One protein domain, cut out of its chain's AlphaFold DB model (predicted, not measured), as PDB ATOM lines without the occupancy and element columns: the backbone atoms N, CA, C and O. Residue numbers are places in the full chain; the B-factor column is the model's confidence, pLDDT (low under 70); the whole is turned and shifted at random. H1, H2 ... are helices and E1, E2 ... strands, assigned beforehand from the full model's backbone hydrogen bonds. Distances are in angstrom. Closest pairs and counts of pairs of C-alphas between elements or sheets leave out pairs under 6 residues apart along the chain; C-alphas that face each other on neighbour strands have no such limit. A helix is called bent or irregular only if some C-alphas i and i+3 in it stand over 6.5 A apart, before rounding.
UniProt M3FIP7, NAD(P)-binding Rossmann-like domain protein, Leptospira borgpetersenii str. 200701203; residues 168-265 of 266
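This is residues 168 to 265 of the 266 residues of the protein "NAD(P)-binding Rossmann-like domain protein" of Leptospira borgpetersenii str. 200701203 (UniProt M3FIP7). The domain is an elongated, loosely put together body: the long helix H1 makes one side, and three short helices, H2, H3 and H4, come back in a loose row along the other side. The small two-strand hairpin of E1 and E2 lies at one end of the long axis, and the long loop of residues 206 to 226, which joins H1 to H2, lies at the other end; after H4, residues 256 to 265 fold back toward H2. The printed part has 98 residues, with two named strands followed by four named helices, in the order E1, E2, H1, H2, H3, H4, and the sheet, in the order E1 - E2, is antiparallel. The class is mostly helix, though under half of the residues, 46 of 98, are in named elements. The whole is only just loose, close to compact, with a radius of gyration of the C-alphas of 15.5 A, and the C-alphas span 48 by 25 by 25 A.

The printed part begins at Glu 168, and strand E1 follows at residues 169 to 172, with C-alpha 169 at (-18.769, 11.794, -33.140) and 9.3 A from first to last C-alpha. Strand E2 is residues 175 to 178, 9.8 A long. Helix H1 is residues 189 to 205, 24.4 A from C-alpha 189 at (-22.892, 3.526, -14.356) to C-alpha 205. It is the longest helix, with 17 residues. Helix H2 is residues 227 to 234, 11.3 A long, and helix H3 is residues 237 to 242, 8.8 A long. Helix H4 is residues 249 to 255, 10.7 A long, and ends with C-alpha 255 at (-22.844, 19.080, -20.811). None of the helices is bent or irregular.

E1 and E2 form a hairpin over a tight link of two residues, and are antiparallel with 146 degrees between their directions. The C-alphas of Arg 169 and Glu 178 face each other at 4.4 A. N 170 and O 177 are within hydrogen-bond range at 2.9 A, and so are N 177 and O 170, also at 2.9 A. E1 is apart from the four helices, and E2 is apart from H2, H3 and H4. H1 touches no helix; it is apart from H2, and only just apart from H3, with the closest C-alphas 8.4 A apart. H1 and H4 are near each other, with 5 pairs of C-alphas within 10 A. H2 and H3 are close but not clearly touching: their closest C-alphas, those of Leu 232 and Ile 240, are 8.0 A apart, and their lines are about perpendicular at 76 degrees. H3 and H4 are close but not clearly touching, with the closest C-alphas, those of Leu 238 and Phe 252, 7.6 A apart. H3 and H4 run opposite ways at a shallow tilt of 30 degrees. H2 and H4 are apart. In H1 and H3 every O i to N i+4 pair is within hydrogen-bond range; in H4 2 of 3 are, and in H2 1 of 4, beside 3 of 5 O i to N i+3 pairs.

The two C-alphas farthest apart, those of Gly 174 and Asp 211, are 49.9 A apart, while the first and last printed C-alphas, those of Glu 168 and Val 265, are 17.7 A apart. The printed part has no cut. The link from H1 to H2 is long, with 21 residues, and its C-alphas lie 13 to 24 A from the mean of the C-alphas. The links E2 to H1 and H3 to H4 are short, and that from H2 to H3 is tight. The mean pLDDT of the printed part is 80.2; it is under 70 in residues 247 to 265, and H4 has a mean of 53.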
ATOM      1  N   GLU A 168     -22.984  12.677 -35.291       80.50
ATOM      2  CA  GLU A 168     -22.067  13.282 -34.340       80.50
ATOM      3  C   GLU A 168     -21.081  12.240 -33.831       80.50
ATOM      4  O   GLU A 168     -21.457  11.136 -33.449       80.50
ATOM      5  N   ARG A 169     -19.805  12.615 -33.761       86.25
ATOM      6  CA  ARG A 169     -18.769  11.794 -33.140       86.25
ATOM      7  C   ARG A 169     -17.730  12.660 -32.465       86.25
ATOM      8  O   ARG A 169     -17.340  13.710 -32.979       86.25
ATOM      9  N   ILE A 170     -17.197  12.167 -31.359       85.06
ATOM     10  CA  ILE A 170     -16.100  12.809 -30.646       85.06
ATOM     11  C   ILE A 170     -14.850  11.932 -30.648       85.06
ATOM     12  O   ILE A 170     -14.895  10.716 -30.440       85.06
ATOM     13  N   PHE A 171     -13.697  12.561 -30.862       82.81
ATOM     14  CA  PHE A 171     -12.415  11.888 -30.703       82.81
ATOM     15  C   PHE A 171     -11.971  11.991 -29.243       82.81
ATOM     16  O   PHE A 171     -11.568  13.055 -28.774       82.81
ATOM     17  N   TYR A 172     -12.056  10.883 -28.513       81.19
ATOM     18  CA  TYR A 172     -11.735  10.825 -27.090       81.19
ATOM     19  C   TYR A 172     -10.966   9.545 -26.775       81.19
ATOM     20  O   TYR A 172     -11.354   8.455 -27.195       81.19
ATOM     21  N   GLN A 173      -9.858   9.686 -26.038       82.75
ATOM     22  CA  GLN A 173      -8.955   8.586 -25.668       82.75
ATOM     23  C   GLN A 173      -8.462   7.757 -26.869       82.75
ATOM     24  O   GLN A 173      -8.433   6.531 -26.831       82.75
ATOM     25  N   GLY A 174      -8.070   8.431 -27.954       86.56
ATOM     26  CA  GLY A 174      -7.455   7.779 -29.116       86.56
ATOM     27  C   GLY A 174      -8.430   7.052 -30.046       86.56
ATOM     28  O   GLY A 174      -7.986   6.419 -30.999       86.56
ATOM     29  N   ARG A 175      -9.741   7.149 -29.803       85.31
ATOM     30  CA  ARG A 175     -10.785   6.540 -30.634       85.31
ATOM     31  C   ARG A 175     -11.910   7.524 -30.929       85.31
ATOM     32  O   ARG A 175     -12.173   8.438 -30.147       85.31
ATOM     33  N   TRP A 176     -12.573   7.316 -32.061       87.06
ATOM     34  CA  TRP A 176     -13.852   7.954 -32.350       87.06
ATOM     35  C   TRP A 176     -14.947   7.256 -31.546       87.06
ATOM     36  O   TRP A 176     -14.990   6.027 -31.497       87.06
ATOM     37  N   ASN A 177     -15.785   8.040 -30.880       82.31
ATOM     38  CA  ASN A 177     -16.962   7.570 -30.159       82.31
ATOM     39  C   ASN A 177     -18.169   8.271 -30.780       82.31
ATOM     40  O   ASN A 177     -18.123   9.488 -30.956       82.31
ATOM     41  N   GLU A 178     -19.205   7.506 -31.108       82.69
ATOM     42  CA  GLU A 178     -20.468   8.047 -31.615       82.69
ATOM     43  C   GLU A 178     -21.168   8.905 -30.552       82.69
ATOM     44  O   GLU A 178     -21.111   8.608 -29.353       82.69
ATOM     45  N   GLY A 179     -21.846   9.956 -31.005       78.50
ATOM     46  CA  GLY A 179     -22.535  10.952 -30.193       78.50
ATOM     47  C   GLY A 179     -21.648  12.103 -29.702       78.50
ATOM     48  O   GLY A 179     -20.447  12.182 -29.964       78.50
ATOM     49  N   LEU A 180     -22.266  13.018 -28.950       75.50
ATOM     50  CA  LEU A 180     -21.632  14.239 -28.418       75.50
ATOM     51  C   LEU A 180     -20.702  14.005 -27.220       75.50
ATOM     52  O   LEU A 180     -19.979  14.910 -26.808       75.50
ATOM     53  N   TYR A 181     -20.744  12.822 -26.611       73.94
ATOM     54  CA  TYR A 181     -20.005  12.500 -25.393       73.94
ATOM     55  C   TYR A 181     -19.678  11.006 -25.345       73.94
ATOM     56  O   TYR A 181     -20.361  10.207 -25.984       73.94
ATOM     57  N   PRO A 182     -18.646  10.589 -24.585       72.56
ATOM     58  CA  PRO A 182     -18.276   9.185 -24.519       72.56
ATOM     59  C   PRO A 182     -19.367   8.413 -23.774       72.56
ATOM     60  O   PRO A 182     -19.522   8.557 -22.560       72.56
ATOM     61  N   ILE A 183     -20.130   7.606 -24.506       71.00
ATOM     62  CA  ILE A 183     -21.181   6.757 -23.943       71.00
ATOM     63  C   ILE A 183     -20.519   5.630 -23.137       71.00
ATOM     64  O   ILE A 183     -19.496   5.061 -23.531       71.00
ATOM     65  N   GLY A 184     -21.091   5.310 -21.975       70.19
ATOM     66  CA  GLY A 184     -20.705   4.120 -21.222       70.19
ATOM     67  C   GLY A 184     -21.174   2.833 -21.902       70.19
ATOM     68  O   GLY A 184     -22.182   2.817 -22.599       70.19
ATOM     69  N   ASN A 185     -20.505   1.710 -21.643       79.38
ATOM     70  CA  ASN A 185     -21.018   0.412 -22.097       79.38
ATOM     71  C   ASN A 185     -22.422   0.148 -21.509       79.38
ATOM     72  O   ASN A 185     -22.691   0.593 -20.384       79.38
ATOM     73  N   PRO A 186     -23.308  -0.594 -22.201       79.31
ATOM     74  CA  PRO A 186     -24.600  -0.992 -21.648       79.31
ATOM     75  C   PRO A 186     -24.459  -1.599 -20.245       79.31
ATOM     76  O   PRO A 186     -23.577  -2.419 -19.998       79.31
ATOM     77  N   GLY A 187     -25.296  -1.151 -19.305       79.50
ATOM     78  CA  GLY A 187     -25.248  -1.571 -17.898       79.50
ATOM     79  C   GLY A 187     -24.171  -0.891 -17.042       79.50
ATOM     80  O   GLY A 187     -24.185  -1.037 -15.820       79.50
ATOM     81  N   SER A 188     -23.264  -0.111 -17.637       84.38
ATOM     82  CA  SER A 188     -22.323   0.709 -16.872       84.38
ATOM     83  C   SER A 188     -23.033   1.852 -16.141       84.38
ATOM     84  O   SER A 188     -24.095   2.326 -16.547       84.38
ATOM     85  N   GLN A 189     -22.399   2.356 -15.081       81.44
ATOM     86  CA  GLN A 189     -22.892   3.526 -14.356       81.44
ATOM     87  C   GLN A 189     -23.096   4.741 -15.278       81.44
ATOM     88  O   GLN A 189     -24.102   5.431 -15.151       81.44
ATOM     89  N   ALA A 190     -22.182   4.970 -16.226       78.31
ATOM     90  CA  ALA A 190     -22.274   6.080 -17.174       78.31
ATOM     91  C   ALA A 190     -23.515   5.974 -18.078       78.31
ATOM     92  O   ALA A 190     -24.237   6.955 -18.230       78.31
ATOM     93  N   ALA A 191     -23.816   4.779 -18.600       81.69
ATOM     94  CA  ALA A 191     -25.018   4.554 -19.408       81.69
ATOM     95  C   ALA A 191     -26.312   4.779 -18.598       81.69
ATOM     96  O   ALA A 191     -27.270   5.377 -19.090       81.69
ATOM     97  N   ASN A 192     -26.334   4.357 -17.330       84.62
ATOM     98  CA  ASN A 192     -27.480   4.582 -16.443       84.62
ATOM     99  C   ASN A 192     -27.685   6.073 -16.121       84.62
ATOM    100  O   ASN A 192     -28.819   6.551 -16.096       84.62
ATOM    101  N   GLU A 193     -26.606   6.821 -15.873       82.94
ATOM    102  CA  GLU A 193     -26.657   8.267 -15.612       82.94
ATOM    103  C   GLU A 193     -27.119   9.058 -16.840       82.94
ATOM    104  O   GLU A 193     -27.978   9.932 -16.721       82.94
ATOM    105  N   GLU A 194     -26.643   8.698 -18.031       80.62
ATOM    106  CA  GLU A 194     -27.129   9.266 -19.287       80.62
ATOM    107  C   GLU A 194     -28.634   9.037 -19.461       80.62
ATOM    108  O   GLU A 194     -29.377   9.967 -19.775       80.62
ATOM    109  N   GLN A 195     -29.112   7.815 -19.213       86.00
ATOM    110  CA  GLN A 195     -30.536   7.510 -19.315       86.00
ATOM    111  C   GLN A 195     -31.364   8.336 -18.319       86.00
ATOM    112  O   GLN A 195     -32.436   8.829 -18.678       86.00
ATOM    113  N   LYS A 196     -30.878   8.517 -17.081       87.50
ATOM    114  CA  LYS A 196     -31.516   9.397 -16.087       87.50
ATOM    115  C   LYS A 196     -31.584  10.837 -16.590       87.50
ATOM    116  O   LYS A 196     -32.651  11.443 -16.530       87.50
ATOM    117  N   PHE A 197     -30.485  11.363 -17.126       86.50
ATOM    118  CA  PHE A 197     -30.438  12.718 -17.666       86.50
ATOM    119  C   PHE A 197     -31.378  12.896 -18.865       86.50
ATOM    120  O   PHE A 197     -32.176  13.831 -18.883       86.50
ATOM    121  N   LYS A 198     -31.372  11.970 -19.832       86.25
ATOM    122  CA  LYS A 198     -32.290  12.002 -20.981       86.25
ATOM    123  C   LYS A 198     -33.751  11.996 -20.532       86.25
ATOM    124  O   LYS A 198     -34.534  12.803 -21.024       86.25
ATOM    125  N   LYS A 199     -34.112  11.151 -19.557       90.88
ATOM    126  CA  LYS A 199     -35.459  11.138 -18.959       90.88
ATOM    127  C   LYS A 199     -35.795  12.458 -18.263       90.88
ATOM    128  O   LYS A 199     -36.903  12.960 -18.424       90.88
ATOM    129  N   PHE A 200     -34.848  13.036 -17.528       91.12
ATOM    130  CA  PHE A 200     -35.012  14.333 -16.875       91.12
ATOM    131  C   PHE A 200     -35.300  15.453 -17.889       91.12
ATOM    132  O   PHE A 200     -36.277  16.185 -17.732       91.12
ATOM    133  N   ILE A 201     -34.512  15.536 -18.964       89.00
ATOM    134  CA  ILE A 201     -34.708  16.498 -20.058       89.00
ATOM    135  C   ILE A 201     -36.046  16.265 -20.770       89.00
ATOM    136  O   ILE A 201     -36.806  17.208 -20.965       89.00
ATOM    137  N   GLN A 202     -36.381  15.017 -21.113       90.56
ATOM    138  CA  GLN A 202     -37.660  14.676 -21.752       90.56
ATOM    139  C   GLN A 202     -38.869  15.064 -20.890       90.56
ATOM    140  O   GLN A 202     -39.849  15.604 -21.407       90.56
ATOM    141  N   ASN A 203     -38.791  14.843 -19.575       91.81
ATOM    142  CA  ASN A 203     -39.829  15.271 -18.645       91.81
ATOM    143  C   ASN A 203     -40.032  16.790 -18.715       91.81
ATOM    144  O   ASN A 203     -41.161  17.234 -18.875       91.81
ATOM    145  N   TRP A 204     -38.962  17.589 -18.693       90.75
ATOM    146  CA  TRP A 204     -39.085  19.045 -18.808       90.75
ATOM    147  C   TRP A 204     -39.595  19.521 -20.168       90.75
ATOM    148  O   TRP A 204     -40.444  20.408 -20.210       90.75
ATOM    149  N   ARG A 205     -39.161  18.898 -21.271       89.88
ATOM    150  CA  ARG A 205     -39.641  19.224 -22.628       89.88
ATOM    151  C   ARG A 205     -41.151  19.042 -22.800       89.88
ATOM    152  O   ARG A 205     -41.737  19.674 -23.672       89.88
ATOM    153  N   SER A 206     -41.774  18.175 -22.000       92.38
ATOM    154  CA  SER A 206     -43.215  17.886 -22.056       92.38
ATOM    155  C   SER A 206     -44.047  18.640 -21.014       92.38
ATOM    156  O   SER A 206     -45.272  18.520 -21.014       92.38
ATOM    157  N   LYS A 207     -43.421  19.430 -20.129       95.44
ATOM    158  CA  LYS A 207     -44.145  20.184 -19.099       95.44
ATOM    159  C   LYS A 207     -45.002  21.282 -19.721       95.44
ATOM    160  O   LYS A 207     -44.523  22.081 -20.525       95.44
ATOM    161  N   ILE A 208     -46.248  21.345 -19.264       96.44
ATOM    162  CA  ILE A 208     -47.208  22.408 -19.553       96.44
ATOM    163  C   ILE A 208     -47.534  23.107 -18.232       96.44
ATOM    164  O   ILE A 208     -47.742  22.439 -17.217       96.44
ATOM    165  N   GLY A 209     -47.517  24.436 -18.228       96.44
ATOM    166  CA  GLY A 209     -47.818  25.232 -17.040       96.44
ATOM    167  C   GLY A 209     -49.313  25.377 -16.801       96.44
ATOM    168  O   GLY A 209     -50.140  25.026 -17.644       96.44
ATOM    169  N   ARG A 210     -49.678  25.965 -15.657       97.00
ATOM    170  CA  ARG A 210     -51.082  26.283 -15.324       97.00
ATOM    171  C   ARG A 210     -51.758  27.231 -16.319       97.00
ATOM    172  O   ARG A 210     -52.978  27.292 -16.372       97.00
ATOM    173  N   ASP A 211     -50.965  27.959 -17.096       96.00
ATOM    174  CA  ASP A 211     -51.397  28.846 -18.175       96.00
ATOM    175  C   ASP A 211     -51.567  28.133 -19.532       96.00
ATOM    176  O   ASP A 211     -51.812  28.791 -20.542       96.00
ATOM    177  N   GLY A 212     -51.428  26.803 -19.579       95.62
ATOM    178  CA  GLY A 212     -51.622  25.994 -20.784       95.62
ATOM    179  C   GLY A 212     -50.474  26.063 -21.794       95.62
ATOM    180  O   GLY A 212     -50.586  25.501 -22.881       95.62
ATOM    181  N   LYS A 213     -49.363  26.728 -21.460       95.44
ATOM    182  CA  LYS A 213     -48.195  26.880 -22.340       95.44
ATOM    183  C   LYS A 213     -47.097  25.874 -22.003       95.44
ATOM    184  O   LYS A 213     -46.980  25.434 -20.860       95.44
ATOM    185  N   LYS A 214     -46.247  25.545 -22.983       94.94
ATOM    186  CA  LYS A 214     -45.029  24.747 -22.758       94.94
ATOM    187  C   LYS A 214     -44.104  25.452 -21.770       94.94
ATOM    188  O   LYS A 214     -43.976  26.673 -21.815       94.94
ATOM    189  N   ALA A 215     -43.431  24.689 -20.912       94.88
ATOM    190  CA  ALA A 215     -42.461  25.234 -19.964       94.88
ATOM    191  C   ALA A 215     -41.347  26.023 -20.670       94.88
ATOM    192  O   ALA A 215     -40.981  27.097 -20.206       94.88
ATOM    193  N   PHE A 216     -40.881  25.516 -21.815       92.44
ATOM    194  CA  PHE A 216     -39.885  26.155 -22.672       92.44
ATOM    195  C   PHE A 216     -40.377  26.115 -24.118       92.44
ATOM    196  O   PHE A 216     -40.779  25.060 -24.617       92.44
ATOM    197  N   SER A 217     -40.393  27.272 -24.768       92.25
ATOM    198  CA  SER A 217     -40.820  27.445 -26.153       92.25
ATOM    199  C   SER A 217     -39.903  28.427 -26.876       92.25
ATOM    200  O   SER A 217     -39.239  29.255 -26.254       92.25
ATOM    201  N   ILE A 218     -39.889  28.348 -28.204       89.25
ATOM    202  CA  ILE A 218     -39.227  29.318 -29.072       89.25
ATOM    203  C   ILE A 218     -40.307  29.900 -29.993       89.25
ATOM    204  O   ILE A 218     -40.876  29.143 -30.785       89.25
ATOM    205  N   PRO A 219     -40.592  31.216 -29.930       91.19
ATOM    206  CA  PRO A 219     -39.942  32.245 -29.102       91.19
ATOM    207  C   PRO A 219     -40.168  32.105 -27.588       91.19
ATOM    208  O   PRO A 219     -41.222  31.643 -27.150       91.19
ATOM    209  N   ILE A 220     -39.197  32.571 -26.791       90.81
ATOM    210  CA  ILE A 220     -39.214  32.443 -25.324       90.81
ATOM    211  C   ILE A 220     -40.410  33.148 -24.674       90.81
ATOM    212  O   ILE A 220     -40.937  32.649 -23.683       90.81
ATOM    213  N   ASP A 221     -40.907  34.237 -25.266       91.88
ATOM    214  CA  ASP A 221     -42.090  34.972 -24.791       91.88
ATOM    215  C   ASP A 221     -43.380  34.135 -24.829       91.88
ATOM    216  O   ASP A 221     -44.361  34.437 -24.143       91.88
ATOM    217  N   LEU A 222     -43.384  33.057 -25.620       94.19
ATOM    218  CA  LEU A 222     -44.481  32.093 -25.693       94.19
ATOM    219  C   LEU A 222     -44.310  30.921 -24.719       94.19
ATOM    220  O   LEU A 222     -45.188  30.060 -24.648       94.19
ATOM    221  N   SER A 223     -43.225  30.897 -23.944       94.69
ATOM    222  CA  SER A 223     -43.067  29.968 -22.826       94.69
ATOM    223  C   SER A 223     -44.055  30.292 -21.708       94.69
ATOM    224  O   SER A 223     -44.547  31.416 -21.561       94.69
ATOM    225  N   SER A 224     -44.347  29.285 -20.898       96.38
ATOM    226  CA  SER A 224     -45.207  29.420 -19.735       96.38
ATOM    227  C   SER A 224     -44.633  30.398 -18.711       96.38
ATOM    228  O   SER A 224     -43.433  30.441 -18.439       96.38
ATOM    229  N   ARG A 225     -45.526  31.181 -18.107       96.00
ATOM    230  CA  ARG A 225     -45.232  32.116 -17.017       96.00
ATOM    231  C   ARG A 225     -45.489  31.497 -15.644       96.00
ATOM    232  O   ARG A 225     -45.545  32.234 -14.660       96.00
ATOM    233  N   ASP A 226     -45.655  30.176 -15.560       97.00
ATOM    234  CA  ASP A 226     -45.892  29.485 -14.298       97.00
ATOM    235  C   ASP A 226     -44.759  29.785 -13.289       97.00
ATOM    236  O   ASP A 226     -43.587  29.516 -13.576       97.00
ATOM    237  N   PRO A 227     -45.079  30.315 -12.089       95.69
ATOM    238  CA  PRO A 227     -44.108  30.517 -11.019       95.69
ATOM    239  C   PRO A 227     -43.226  29.306 -10.692       95.69
ATOM    240  O   PRO A 227     -42.124  29.503 -10.185       95.69
ATOM    241  N   GLU A 228     -43.676  28.069 -10.928       93.12
ATOM    242  CA  GLU A 228     -42.839  26.874 -10.757       93.12
ATOM    243  C   GLU A 228     -41.655  26.869 -11.734       93.12
ATOM    244  O   GLU A 228     -40.525  26.609 -11.325       93.12
ATOM    245  N   PHE A 229     -41.887  27.233 -12.994       94.19
ATOM    246  CA  PHE A 229     -40.861  27.231 -14.038       94.19
ATOM    247  C   PHE A 229     -39.969  28.467 -13.958       94.19
ATOM    248  O   PHE A 229     -38.751  28.353 -14.068       94.19
ATOM    249  N   LEU A 230     -40.540  29.636 -13.657       93.31
ATOM    250  CA  LEU A 230     -39.774  30.881 -13.504       93.31
ATOM    251  C   LEU A 230     -38.744  30.820 -12.364       93.31
ATOM    252  O   LEU A 230     -37.757  31.552 -12.380       93.31
ATOM    253  N   LYS A 231     -38.937  29.945 -11.366       92.81
ATOM    254  CA  LYS A 231     -37.931  29.704 -10.316       92.81
ATOM    255  C   LYS A 231     -36.630  29.131 -10.877       92.81
ATOM    256  O   LYS A 231     -35.584  29.373 -10.281       92.81
ATOM    257  N   LEU A 232     -36.678  28.400 -11.991       90.00
ATOM    258  CA  LEU A 232     -35.500  27.771 -12.588       90.00
ATOM    259  C   LEU A 232     -34.514  28.799 -13.143       90.00
ATOM    260  O   LEU A 232     -33.318  28.542 -13.129       90.00
ATOM    261  N   ASP A 233     -34.984  29.977 -13.552       89.31
ATOM    262  CA  ASP A 233     -34.119  31.055 -14.048       89.31
ATOM    263  C   ASP A 233     -33.258  31.685 -12.936       89.31
ATOM    264  O   ASP A 233     -32.252  32.344 -13.179       89.31
ATOM    265  N   LYS A 234     -33.616  31.424 -11.671       91.06
ATOM    266  CA  LYS A 234     -32.856  31.846 -10.487       91.06
ATOM    267  C   LYS A 234     -31.836  30.803 -10.028       91.06
ATOM    268  O   LYS A 234     -31.170  31.006  -9.014       91.06
ATOM    269  N   ILE A 235     -31.739  29.669 -10.722       88.62
ATOM    270  CA  ILE A 235     -30.902  28.535 -10.337       88.62
ATOM    271  C   ILE A 235     -30.023  28.165 -11.533       88.62
ATOM    272  O   ILE A 235     -30.511  27.915 -12.630       88.62
ATOM    273  N   ASN A 236     -28.707  28.092 -11.327       85.38
ATOM    274  CA  ASN A 236     -27.823  27.606 -12.386       85.38
ATOM    275  C   ASN A 236     -28.136  26.136 -12.728       85.38
ATOM    276  O   ASN A 236     -28.546  25.345 -11.869       85.38
ATOM    277  N   PHE A 237     -27.928  25.746 -13.985       85.38
ATOM    278  CA  PHE A 237     -28.285  24.400 -14.428       85.38
ATOM    279  C   PHE A 237     -27.496  23.307 -13.692       85.38
ATOM    280  O   PHE A 237     -28.031  22.243 -13.389       85.38
ATOM    281  N   LEU A 238     -26.255  23.601 -13.288       84.38
ATOM    282  CA  LEU A 238     -25.442  22.699 -12.472       84.38
ATOM    283  C   LEU A 238     -26.126  22.322 -11.145       84.38
ATOM    284  O   LEU A 238     -26.123  21.155 -10.757       84.38
ATOM    285  N   ASN A 239     -26.731  23.286 -10.450       84.88
ATOM    286  CA  ASN A 239     -27.452  23.063  -9.199       84.88
ATOM    287  C   ASN A 239     -28.740  22.276  -9.427       84.88
ATOM    288  O   ASN A 239     -29.082  21.432  -8.604       84.88
ATOM    289  N   ILE A 240     -29.417  22.502 -10.555       85.50
ATOM    290  CA  ILE A 240     -30.574  21.693 -10.949       85.50
ATOM    291  C   ILE A 240     -30.148  20.226 -11.118       85.50
ATOM    292  O   ILE A 240     -30.802  19.329 -10.590       85.50
ATOM    293  N   LEU A 241     -29.014  19.972 -11.775       83.75
ATOM    294  CA  LEU A 241     -28.522  18.616 -12.026       83.75
ATOM    295  C   LEU A 241     -27.991  17.892 -10.787       83.75
ATOM    296  O   LEU A 241     -28.062  16.666 -10.733       83.75
ATOM    297  N   ARG A 242     -27.528  18.614  -9.761       83.19
ATOM    298  CA  ARG A 242     -27.184  18.006  -8.460       83.19
ATOM    299  C   ARG A 242     -28.375  17.286  -7.826       83.19
ATOM    300  O   ARG A 242     -28.177  16.277  -7.158       83.19
ATOM    301  N   ASN A 243     -29.599  17.740  -8.099       78.31
ATOM    302  CA  ASN A 243     -30.824  17.103  -7.608       78.31
ATOM    303  C   ASN A 243     -31.236  15.857  -8.419       78.31
ATOM    304  O   ASN A 243     -32.157  15.154  -8.017       78.31
ATOM    305  N   VAL A 244     -30.571  15.568  -9.546       79.38
ATOM    306  CA  VAL A 244     -30.858  14.413 -10.424       79.38
ATOM    307  C   VAL A 244     -30.017  13.172 -10.041       79.38
ATOM    308  O   VAL A 244     -30.163  12.115 -10.652       79.38
ATOM    309  N   ASP A 245     -29.171  13.261  -8.999       75.00
ATOM    310  CA  ASP A 245     -28.257  12.193  -8.529       75.00
ATOM    311  C   ASP A 245     -27.395  11.601  -9.667       75.00
ATOM    312  O   ASP A 245     -27.380  10.394  -9.937       75.00
ATOM    313  N   LEU A 246     -26.700  12.494 -10.378       77.00
ATOM    314  CA  LEU A 246     -25.684  12.164 -11.380       77.00
ATOM    315  C   LEU A 246     -24.306  12.198 -10.700       77.00
ATOM    316  O   LEU A 246     -23.911  13.240 -10.171       77.00
ATOM    317  N   LYS A 247     -23.574  11.075 -10.667       67.38
ATOM    318  CA  LYS A 247     -22.343  10.938  -9.865       67.38
ATOM    319  C   LYS A 247     -21.059  11.133 -10.673       67.38
ATOM    320  O   LYS A 247     -20.028  11.455 -10.077       67.38
ATOM    321  N   GLN A 248     -21.059  10.969 -11.999       61.47
ATOM    322  CA  GLN A 248     -19.845  11.195 -12.787       61.47
ATOM    323  C   GLN A 248     -19.498  12.677 -12.941       61.47
ATOM    324  O   GLN A 248     -20.198  13.435 -13.606       61.47
ATOM    325  N   LYS A 249     -18.304  13.060 -12.466       57.16
ATOM    326  CA  LYS A 249     -17.692  14.377 -12.733       57.16
ATOM    327  C   LYS A 249     -17.513  14.672 -14.229       57.16
ATOM    328  O   LYS A 249     -17.646  15.822 -14.631       57.16
ATOM    329  N   ASN A 250     -17.253  13.646 -15.046       55.34
ATOM    330  CA  ASN A 250     -17.064  13.808 -16.492       55.34
ATOM    331  C   ASN A 250     -18.362  14.174 -17.217       55.34
ATOM    332  O   ASN A 250     -18.307  14.898 -18.204       55.34
ATOM    333  N   PHE A 251     -19.522  13.753 -16.705       53.75
ATOM    334  CA  PHE A 251     -20.814  14.106 -17.290       53.75
ATOM    335  C   PHE A 251     -21.038  15.627 -17.255       53.75
ATOM    336  O   PHE A 251     -21.407  16.236 -18.253       53.75
ATOM    337  N   PHE A 252     -20.696  16.280 -16.143       52.12
ATOM    338  CA  PHE A 252     -20.834  17.732 -16.007       52.12
ATOM    339  C   PHE A 252     -19.885  18.525 -16.925       52.12
ATOM    340  O   PHE A 252     -20.239  19.620 -17.349       52.12
ATOM    341  N   GLY A 253     -18.705  17.983 -17.255       52.28
ATOM    342  CA  GLY A 253     -17.705  18.662 -18.091       52.28
ATOM    343  C   GLY A 253     -18.047  18.720 -19.583       52.28
ATOM    344  O   GLY A 253     -17.605  19.644 -20.260       52.28
ATOM    345  N   PHE A 254     -18.841  17.769 -20.088       50.06
ATOM    346  CA  PHE A 254     -19.290  17.756 -21.488       50.06
ATOM    347  C   PHE A 254     -20.624  18.485 -21.702       50.06
ATOM    348  O   PHE A 254     -20.863  19.003 -22.786       50.06
ATOM    349  N   TRP A 255     -21.484  18.546 -20.680       47.62
ATOM    350  CA  TRP A 255     -22.844  19.080 -20.811       47.62
ATOM    351  C   TRP A 255     -23.011  20.545 -20.396       47.62
ATOM    352  O   TRP A 255     -24.046  21.135 -20.698       47.62
ATOM    353  N   ILE A 256     -22.067  21.133 -19.649       49.66
ATOM    354  CA  ILE A 256     -22.357  22.361 -18.899       49.66
ATOM    355  C   ILE A 256     -21.280  23.419 -19.096       49.66
ATOM    356  O   ILE A 256     -20.148  23.288 -18.634       49.66
ATOM    357  N   ILE A 257     -21.704  24.548 -19.658       48.22
ATOM    358  CA  ILE A 257     -21.087  25.842 -19.370       48.22
ATOM    359  C   ILE A 257     -21.572  26.233 -17.961       48.22
ATOM    360  O   ILE A 257     -22.783  26.362 -17.776       48.22
ATOM    361  N   PRO A 258     -20.694  26.400 -16.950       43.69
ATOM    362  CA  PRO A 258     -21.084  26.544 -15.535       43.69
ATOM    363  C   PRO A 258     -22.099  27.657 -15.220       43.69
ATOM    364  O   PRO A 258     -22.721  27.635 -14.158       43.69
ATOM    365  N   SER A 259     -22.267  28.622 -16.127       42.22
ATOM    366  CA  SER A 259     -23.180  29.761 -16.020       42.22
ATOM    367  C   SER A 259     -24.500  29.615 -16.791       42.22
ATOM    368  O   SER A 259     -25.331  30.515 -16.703       42.22
ATOM    369  N   ALA A 260     -24.726  28.530 -17.539       45.34
ATOM    370  CA  ALA A 260     -25.952  28.362 -18.319       45.34
ATOM    371  C   ALA A 260     -27.174  28.082 -17.421       45.34
ATOM    372  O   ALA A 260     -27.103  27.305 -16.459       45.34
ATOM    373  N   THR A 261     -28.308  28.707 -17.744       54.72
ATOM    374  CA  THR A 261     -29.621  28.367 -17.178       54.72
ATOM    375  C   THR A 261     -30.243  27.213 -17.963       54.72
ATOM    376  O   THR A 261     -29.850  26.926 -19.093       54.72
ATOM    377  N   ILE A 262     -31.230  26.530 -17.377       63.72
ATOM    378  CA  ILE A 262     -31.893  25.390 -18.033       63.72
ATOM    379  C   ILE A 262     -32.574  25.777 -19.358       63.72
ATOM    380  O   ILE A 262     -32.614  24.967 -20.276       63.72
ATOM    381  N   SER A 263     -33.032  27.027 -19.489       47.69
ATOM    382  CA  SER A 263     -33.641  27.547 -20.721       47.69
ATOM    383  C   SER A 263     -32.653  27.685 -21.883       47.69
ATOM    384  O   SER A 263     -33.083  27.860 -23.014       47.69
ATOM    385  N   ALA A 264     -31.343  27.652 -21.623       49.53
ATOM    386  CA  ALA A 264     -30.328  27.616 -22.674       49.53
ATOM    387  C   ALA A 264     -30.033  26.181 -23.156       49.53
ATOM    388  O   ALA A 264     -29.307  25.999 -24.130       49.53
ATOM    389  N   VAL A 265     -30.554  25.172 -22.448       49.88
ATOM    390  CA  VAL A 265     -30.328  23.739 -22.697       49.88
ATOM    391  C   VAL A 265     -31.584  23.054 -23.256       49.88
ATOM    392  O   VAL A 265     -31.466  22.035 -23.937       49.88
TER     393      VAL A 265